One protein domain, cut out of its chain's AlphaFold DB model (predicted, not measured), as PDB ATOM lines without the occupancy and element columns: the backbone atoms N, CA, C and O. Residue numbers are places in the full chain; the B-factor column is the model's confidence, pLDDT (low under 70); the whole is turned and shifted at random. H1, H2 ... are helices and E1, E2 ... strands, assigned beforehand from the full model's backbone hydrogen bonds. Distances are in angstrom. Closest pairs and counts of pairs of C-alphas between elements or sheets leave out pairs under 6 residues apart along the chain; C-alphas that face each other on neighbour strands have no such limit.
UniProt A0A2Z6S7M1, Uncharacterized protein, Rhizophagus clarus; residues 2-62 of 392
ATOM      1  N   LEU A   2     -24.446 -16.352  15.336       30.75
ATOM      2  CA  LEU A   2     -24.381 -16.792  13.941       30.75
ATOM      3  C   LEU A   2     -25.124 -15.747  13.101       30.75
ATOM      4  O   LEU A   2     -26.312 -15.526  13.313       30.75
ATOM      5  N   SER A   3     -24.426 -15.048  12.205       46.88
ATOM      6  CA  SER A   3     -25.094 -14.119  11.285       46.88
ATOM      7  C   SER A   3     -26.051 -14.913  10.387       46.88
ATOM      8  O   SER A   3     -25.612 -15.808   9.658       46.88
ATOM      9  N   ASN A   4     -27.351 -14.612  10.444       59.25
ATOM     10  CA  ASN A   4     -28.359 -15.265   9.601       59.25
ATOM     11  C   ASN A   4     -28.268 -14.833   8.128       59.25
ATOM     12  O   ASN A   4     -28.866 -15.478   7.277       59.25
ATOM     13  N   HIS A   5     -27.480 -13.804   7.806       71.31
ATOM     14  CA  HIS A   5     -27.252 -13.337   6.438       71.31
ATOM     15  C   HIS A   5     -26.679 -14.438   5.542       71.31
ATOM     16  O   HIS A   5     -25.784 -15.174   5.946       71.31
ATOM     17  N   ASN A   6     -27.116 -14.516   4.292       80.56
ATOM     18  CA  ASN A   6     -26.546 -15.362   3.242       80.56
ATOM     19  C   ASN A   6     -25.325 -14.727   2.579       80.56
ATOM     20  O   ASN A   6     -24.840 -15.243   1.577       80.56
ATOM     21  N   LEU A   7     -24.819 -13.625   3.124       87.25
ATOM     22  CA  LEU A   7     -23.619 -12.945   2.664       87.25
ATOM     23  C   LEU A   7     -22.426 -13.292   3.565       87.25
ATOM     24  O   LEU A   7     -22.566 -13.609   4.751       87.25
ATOM     25  N   LYS A   8     -21.220 -13.198   3.009       89.00
ATOM     26  CA  LYS A   8     -19.948 -13.237   3.739       89.00
ATOM     27  C   LYS A   8     -18.948 -12.289   3.095       89.00
ATOM     28  O   LYS A   8     -19.054 -11.970   1.915       89.00
ATOM     29  N   TYR A   9     -17.965 -11.853   3.867       88.50
ATOM     30  CA  TYR A   9     -16.842 -11.096   3.335       88.50
ATOM     31  C   TYR A   9     -15.666 -12.004   3.025       88.50
ATOM     32  O   TYR A   9     -15.362 -12.924   3.788       88.50
ATOM     33  N   ILE A  10     -14.949 -11.662   1.962       88.69
ATOM     34  CA  ILE A  10     -13.662 -12.255   1.619       88.69
ATOM     35  C   ILE A  10     -12.620 -11.174   1.351       88.69
ATOM     36  O   ILE A  10     -12.899 -10.148   0.728       88.69
ATOM     37  N   CYS A  11     -11.405 -11.409   1.838       88.50
ATOM     38  CA  CYS A  11     -10.233 -10.608   1.527       88.50
ATOM     39  C   CYS A  11      -9.373 -11.364   0.520       88.50
ATOM     40  O   CYS A  11      -8.817 -12.404   0.860       88.50
ATOM     41  N   TYR A  12      -9.202 -10.834  -0.688       83.56
ATOM     42  CA  TYR A  12      -8.364 -11.483  -1.700       83.56
ATOM     43  C   TYR A  12      -6.859 -11.391  -1.397       83.56
ATOM     44  O   TYR A  12      -6.099 -12.252  -1.829       83.56
ATOM     45  N   ILE A  13      -6.439 -10.402  -0.599       83.88
ATOM     46  CA  ILE A  13      -5.037 -10.209  -0.190       83.88
ATOM     47  C   ILE A  13      -4.660 -11.192   0.925       83.88
ATOM     48  O   ILE A  13      -3.750 -12.009   0.784       83.88
ATOM     49  N   CYS A  14      -5.401 -11.162   2.035       85.88
ATOM     50  CA  CYS A  14      -5.141 -12.032   3.186       85.88
ATOM     51  C   CYS A  14      -5.783 -13.412   3.079       85.88
ATOM     52  O   CYS A  14      -5.503 -14.262   3.920       85.88
ATOM     53  N   ARG A  15      -6.614 -13.646   2.054       86.25
ATOM     54  CA  ARG A  15      -7.307 -14.922   1.792       86.25
ATOM     55  C   ARG A  15      -8.147 -15.376   2.982       86.25
ATOM     56  O   ARG A  15      -8.288 -16.562   3.272       86.25
ATOM     57  N   GLU A  16      -8.680 -14.387   3.685       82.62
ATOM     58  CA  GLU A  16      -9.486 -14.565   4.874       82.62
ATOM     59  C   GLU A  16     -10.956 -14.400   4.527       82.62
ATOM     60  O   GLU A  16     -11.330 -13.530   3.738       82.62
ATOM     61  N   SER A  17     -11.785 -15.234   5.140       83.25
ATOM     62  CA  SER A  17     -13.232 -15.164   5.036       83.25
ATOM     63  C   SER A  17     -13.828 -14.883   6.400       83.25
ATOM     64  O   SER A  17     -13.455 -15.537   7.375       83.25
ATOM     65  N   ARG A  18     -14.794 -13.975   6.467       81.75
ATOM     66  CA  ARG A  18     -15.553 -13.725   7.692       81.75
ATOM     67  C   ARG A  18     -17.033 -13.602   7.396       81.75
ATOM     68  O   ARG A  18     -17.433 -13.287   6.276       81.75
ATOM     69  N   TYR A  19     -17.841 -13.824   8.423       79.81
ATOM     70  CA  TYR A  19     -19.270 -13.565   8.353       79.81
ATOM     71  C   TYR A  19     -19.541 -12.119   7.944       79.81
ATOM     72  O   TYR A  19     -18.791 -11.205   8.298       79.81
ATOM     73  N   TYR A  20     -20.601 -11.927   7.163       78.19
ATOM     74  CA  TYR A  20     -21.013 -10.592   6.780       78.19
ATOM     75  C   TYR A  20     -21.493  -9.829   8.013       78.19
ATOM     76  O   TYR A  20     -22.308 -10.319   8.795       78.19
ATOM     77  N   SER A  21     -20.960  -8.624   8.171       73.56
ATOM     78  CA  SER A  21     -21.397  -7.647   9.157       73.56
ATOM     79  C   SER A  21     -21.497  -6.281   8.492       73.56
ATOM     80  O   SER A  21     -20.719  -5.922   7.607       73.56
ATOM     81  N   ASN A  22     -22.450  -5.469   8.921       63.81
ATOM     82  CA  ASN A  22     -22.597  -4.127   8.358       63.81
ATOM     83  C   ASN A  22     -21.636  -3.094   9.001       63.81
ATOM     84  O   ASN A  22     -21.910  -1.903   8.921       63.81
ATOM     85  N   GLU A  23     -20.571  -3.518   9.696       65.50
ATOM     86  CA  GLU A  23     -19.722  -2.640  10.528       65.50
ATOM     87  C   GLU A  23     -18.444  -2.172   9.830       65.50
ATOM     88  O   GLU A  23     -18.087  -1.002   9.911       65.50
ATOM     89  N   SER A  24     -17.745  -3.065   9.126       72.12
ATOM     90  CA  SER A  24     -16.511  -2.708   8.428       72.12
ATOM     91  C   SER A  24     -16.402  -3.449   7.106       72.12
ATOM     92  O   SER A  24     -16.490  -4.677   7.040       72.12
ATOM     93  N   THR A  25     -16.156  -2.690   6.043       79.25
ATOM     94  CA  THR A  25     -15.809  -3.219   4.722       79.25
ATOM     95  C   THR A  25     -14.304  -3.425   4.568       79.25
ATOM     96  O   THR A  25     -13.870  -3.832   3.498       79.25
ATOM     97  N   LYS A  26     -13.494  -3.178   5.610       84.62
ATOM     98  CA  LYS A  26     -12.039  -3.379   5.582       84.62
ATOM     99  C   LYS A  26     -11.630  -4.663   6.303       84.62
ATOM    100  O   LYS A  26     -12.200  -5.041   7.332       84.62
ATOM    101  N   CYS A  27     -10.634  -5.345   5.748       83.25
ATOM    102  CA  CYS A  27     -10.003  -6.519   6.336       83.25
ATOM    103  C   CYS A  27      -9.213  -6.113   7.581       83.25
ATOM    104  O   CYS A  27      -8.398  -5.199   7.513       83.25
ATOM    105  N   PHE A  28      -9.397  -6.812   8.700       82.50
ATOM    106  CA  PHE A  28      -8.684  -6.478   9.935       82.50
ATOM    107  C   PHE A  28      -7.178  -6.777   9.864       82.50
ATOM    108  O   PHE A  28      -6.410  -6.158  10.588       82.50
ATOM    109  N   ARG A  29      -6.748  -7.702   8.992       83.81
ATOM    110  CA  ARG A  29      -5.330  -8.076   8.855       83.81
ATOM    111  C   ARG A  29      -4.528  -7.151   7.950       83.81
ATOM    112  O   ARG A  29      -3.379  -6.872   8.249       83.81
ATOM    113  N   CYS A  30      -5.101  -6.713   6.828       86.62
ATOM    114  CA  CYS A  30      -4.373  -5.915   5.830       86.62
ATOM    115  C   CYS A  30      -5.048  -4.602   5.448       86.62
ATOM    116  O   CYS A  30      -4.630  -3.977   4.478       86.62
ATOM    117  N   ASN A  31      -6.127  -4.221   6.131       84.62
ATOM    118  CA  ASN A  31      -6.870  -2.978   5.908       84.62
ATOM    119  C   ASN A  31      -7.446  -2.787   4.485       84.62
ATOM    120  O   ASN A  31      -7.997  -1.733   4.171       84.62
ATOM    121  N   ASN A  32      -7.357  -3.805   3.623       86.75
ATOM    122  CA  ASN A  32      -7.885  -3.763   2.262       86.75
ATOM    123  C   ASN A  32      -9.405  -3.931   2.246       86.75
ATOM    124  O   ASN A  32      -9.983  -4.565   3.134       86.75
ATOM    125  N   LEU A  33     -10.043  -3.397   1.202       85.69
ATOM    126  CA  LEU A  33     -11.475  -3.554   0.975       85.69
ATOM    127  C   LEU A  33     -11.840  -5.028   0.774       85.69
ATOM    128  O   LEU A  33     -11.224  -5.761  -0.000       85.69
ATOM    129  N   LEU A  34     -12.867  -5.452   1.497       87.75
ATOM    130  CA  LEU A  34     -13.444  -6.779   1.424       87.75
ATOM    131  C   LEU A  34     -14.468  -6.834   0.304       87.75
ATOM    132  O   LEU A  34     -15.269  -5.916   0.124       87.75
ATOM    133  N   SER A  35     -14.491  -7.958  -0.397       89.00
ATOM    134  CA  SER A  35     -15.577  -8.271  -1.316       89.00
ATOM    135  C   SER A  35     -16.676  -9.024  -0.587       89.00
ATOM    136  O   SER A  35     -16.397  -9.885   0.250       89.00
ATOM    137  N   VAL A  36     -17.924  -8.683  -0.888       89.62
ATOM    138  CA  VAL A  36     -19.100  -9.391  -0.376       89.62
ATOM    139  C   VAL A  36     -19.441 -10.505  -1.345       89.62
ATOM    140  O   VAL A  36     -19.626 -10.214  -2.511       89.62
ATOM    141  N   VAL A  37     -19.568 -11.741  -0.886       89.88
ATOM    142  CA  VAL A  37     -20.013 -12.880  -1.705       89.88
ATOM    143  C   VAL A  37     -21.153 -13.611  -1.010       89.88
ATOM    144  O   VAL A  37     -21.362 -13.427   0.194       89.88
ATOM    145  N   PHE A  38     -21.880 -14.466  -1.728       87.88
ATOM    146  CA  PHE A  38     -22.871 -15.324  -1.082       87.88
ATOM    147  C   PHE A  38     -22.186 -16.436  -0.274       87.88
ATOM    148  O   PHE A  38     -21.068 -16.861  -0.561       87.88
ATOM    149  N   LYS A  39     -22.834 -16.927   0.784       85.56
ATOM    150  CA  LYS A  39     -22.279 -17.964   1.668       85.56
ATOM    151  C   LYS A  39     -21.946 -19.254   0.919       85.56
ATOM    152  O   LYS A  39     -20.943 -19.885   1.254       85.56
ATOM    153  N   GLU A  40     -22.738 -19.589  -0.094       83.75
ATOM    154  CA  GLU A  40     -22.545 -20.751  -0.967       83.75
ATOM    155  C   GLU A  40     -21.279 -20.684  -1.832       83.75
ATOM    156  O   GLU A  40     -20.797 -21.718  -2.286       83.75
ATOM    157  N   THR A  41     -20.706 -19.496  -2.036       85.69
ATOM    158  CA  THR A  41     -19.514 -19.312  -2.866       85.69
ATOM    159  C   THR A  41     -18.345 -20.071  -2.252       85.69
ATOM    160  O   THR A  41     -17.904 -19.765  -1.142       85.69
ATOM    161  N   VAL A  42     -17.851 -21.096  -2.944       84.75
ATOM    162  CA  VAL A  42     -16.808 -21.984  -2.417       84.75
ATOM    163  C   VAL A  42     -15.490 -21.220  -2.319       84.75
ATOM    164  O   VAL A  42     -14.949 -20.754  -3.319       84.75
ATOM    165  N   ILE A  43     -14.968 -21.096  -1.097       84.94
ATOM    166  CA  ILE A  43     -13.710 -20.395  -0.833       84.94
ATOM    167  C   ILE A  43     -12.570 -21.422  -0.804       84.94
ATOM    168  O   ILE A  43     -12.613 -22.349   0.009       84.94
ATOM    169  N   PRO A  44     -11.533 -21.271  -1.644       84.50
ATOM    170  CA  PRO A  44     -10.363 -22.133  -1.609       84.50
ATOM    171  C   PRO A  44      -9.615 -22.041  -0.278       84.50
ATOM    172  O   PRO A  44      -9.566 -20.992   0.366       84.50
ATOM    173  N   ARG A  45      -8.912 -23.117   0.097       81.56
ATOM    174  CA  ARG A  45      -7.970 -23.077   1.228       81.56
ATOM    175  C   ARG A  45      -6.961 -21.943   1.027       81.56
ATOM    176  O   ARG A  45      -6.412 -21.793  -0.064       81.56
ATOM    177  N   ALA A  46      -6.673 -21.185   2.087       76.75
ATOM    178  CA  ALA A  46      -5.847 -19.976   2.020       76.75
ATOM    179  C   ALA A  46      -4.483 -20.191   1.336       76.75
ATOM    180  O   ALA A  46      -4.008 -19.323   0.616       76.75
ATOM    181  N   ARG A  47      -3.852 -21.361   1.489       81.38
ATOM    182  CA  ARG A  47      -2.533 -21.644   0.891       81.38
ATOM    183  C   ARG A  47      -2.557 -21.844  -0.635       81.38
ATOM    184  O   ARG A  47      -1.513 -21.729  -1.262       81.38
ATOM    185  N   ASN A  48      -3.716 -22.090  -1.251       84.88
ATOM    186  CA  ASN A  48      -3.816 -22.360  -2.689       84.88
ATOM    187  C   ASN A  48      -3.953 -21.062  -3.511       84.88
ATOM    188  O   ASN A  48      -5.055 -20.637  -3.861       84.88
ATOM    189  N   LEU A  49      -2.818 -20.423  -3.810       84.75
ATOM    190  CA  LEU A  49      -2.752 -19.134  -4.518       84.75
ATOM    191  C   LEU A  49      -3.401 -19.162  -5.911       84.75
ATOM    192  O   LEU A  49      -4.096 -18.215  -6.282       84.75
ATOM    193  N   LEU A  50      -3.208 -20.245  -6.670       87.88
ATOM    194  CA  LEU A  50      -3.776 -20.389  -8.014       87.88
ATOM    195  C   LEU A  50      -5.306 -20.448  -7.967       87.88
ATOM    196  O   LEU A  50      -5.975 -19.754  -8.733       87.88
ATOM    197  N   ALA A  51      -5.867 -21.210  -7.024       86.75
ATOM    198  CA  ALA A  51      -7.312 -21.289  -6.842       86.75
ATOM    199  C   ALA A  51      -7.919 -19.939  -6.424       86.75
ATOM    200  O   ALA A  51      -8.984 -19.576  -6.914       86.75
ATOM    201  N   TRP A  52      -7.231 -19.166  -5.575       87.31
ATOM    202  CA  TRP A  52      -7.668 -17.820  -5.189       87.31
ATOM    203  C   TRP A  52      -7.643 -16.826  -6.353       87.31
ATOM    204  O   TRP A  52      -8.603 -16.077  -6.526       87.31
ATOM    205  N   ARG A  53      -6.594 -16.846  -7.187       86.25
ATOM    206  CA  ARG A  53      -6.544 -16.022  -8.409       86.25
ATOM    207  C   ARG A  53      -7.688 -16.372  -9.359       86.25
ATOM    208  O   ARG A  53      -8.363 -15.468  -9.845       86.25
ATOM    209  N   LYS A  54      -7.944 -17.668  -9.570       87.44
ATOM    210  CA  LYS A  54      -9.044 -18.146 -10.419       87.44
ATOM    211  C   LYS A  54     -10.411 -17.743  -9.860       87.44
ATOM    212  O   LYS A  54     -11.249 -17.264 -10.617       87.44
ATOM    213  N   LEU A  55     -10.623 -17.872  -8.545       87.94
ATOM    214  CA  LEU A  55     -11.845 -17.405  -7.882       87.94
ATOM    215  C   LEU A  55     -12.056 -15.906  -8.113       87.94
ATOM    216  O   LEU A  55     -13.136 -15.521  -8.542       87.94
ATOM    217  N   TYR A  56     -11.036 -15.076  -7.865       85.44
ATOM    218  CA  TYR A  56     -11.141 -13.624  -8.023       85.44
ATOM    219  C   TYR A  56     -11.476 -13.223  -9.459       85.44
ATOM    220  O   TYR A  56     -12.417 -12.473  -9.687       85.44
ATOM    221  N   GLN A  57     -10.746 -13.766 -10.436       85.81
ATOM    222  CA  GLN A  57     -10.981 -13.471 -11.851       85.81
ATOM    223  C   GLN A  57     -12.380 -13.898 -12.303       85.81
ATOM    224  O   GLN A  57     -13.027 -13.171 -13.056       85.81
ATOM    225  N   ASN A  58     -12.853 -15.054 -11.831       86.06
ATOM    226  CA  ASN A  58     -14.205 -15.518 -12.116       86.06
ATOM    227  C   ASN A  58     -15.245 -14.610 -11.462       86.06
ATOM    228  O   ASN A  58     -16.198 -14.217 -12.122       86.06
ATOM    229  N   TYR A  59     -15.045 -14.251 -10.195       87.44
ATOM    230  CA  TYR A  59     -15.959 -13.409  -9.437       87.44
ATOM    231  C   TYR A  59     -16.075 -11.997 -10.026       87.44
ATOM    232  O   TYR A  59     -17.187 -11.517 -10.232       87.44
ATOM    233  N   GLU A  60     -14.954 -11.368 -10.389       83.88
ATOM    234  CA  GLU A  60     -14.918 -10.048 -11.036       83.88
ATOM    235  C   GLU A  60     -15.682 -10.014 -12.364       83.88
ATOM    236  O   GLU A  60     -16.316  -9.015 -12.690       83.88
ATOM    237  N   LYS A  61     -15.660 -11.119 -13.114       82.56
ATOM    238  CA  LYS A  61     -16.385 -11.263 -14.385       82.56
ATOM    239  C   LYS A  61     -17.791 -11.848 -14.216       82.56
ATOM    240  O   LYS A  61     -18.491 -12.050 -15.207       82.56
ATOM    241  N   SER A  62     -18.196 -12.169 -12.988       81.31
ATOM    242  CA  SER A  62     -19.469 -12.824 -12.708       81.31
ATOM    243  C   SER A  62     -20.568 -11.820 -12.382       81.31
ATOM    244  O   SER A  62     -20.347 -10.792 -11.745       81.31
TER     245      SER A  62
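What this domain is: This is residues 2 to 62 of the 392 residues of an uncharacterized protein of Rhizophagus clarus (UniProt A0A2Z6S7M1). A small three-stranded sheet has E1 in its middle, with one helix, H1, set off from it and a long loop, residues 20 to 34, leading from edge strand E2 to edge strand E3. The 61 printed residues run E1, E2, E3, H1, under half of them in named elements; the class is mixed, helices and strands. The antiparallel sheet has the order E2, E1, E3. The whole is compact, radius of gyration of the C-alphas 11.2 A, spanning 29 by 24 by 20 A.

Where its parts are: E1, residues 7 to 11, begins at C-alpha 7 (-23.619, -12.945, 2.664) and is 13.6 A long. E2 is residues 16 to 19, 10.4 A, and E3 residues 35 to 38, 10.1 A. H1, residues 49 to 60, is 16.5 A long and ends at C-alpha 60 (-14.918, -10.048, -11.036).

How they stand to each other: E1 and E2 form an antiparallel hairpin at 157 degrees, with N 11 and O 16 2.8 A apart. E1 and E3 are antiparallel at 142 degrees, with N 8 and O 37 2.8 A apart. H1 is only just not on the sheet, with 4 pairs of C-alphas within 10 A; it is apart from E1 and E2. In H1 every O i to N i+4 pair is within hydrogen-bond range.

The domain as a whole: The farthest C-alphas, Asn 4 and Leu 50, are 30.7 A apart. The printed part has no cut. The link E2 to E3 is long. Residues 2 to 4 and 22 to 23 have pLDDT under 70.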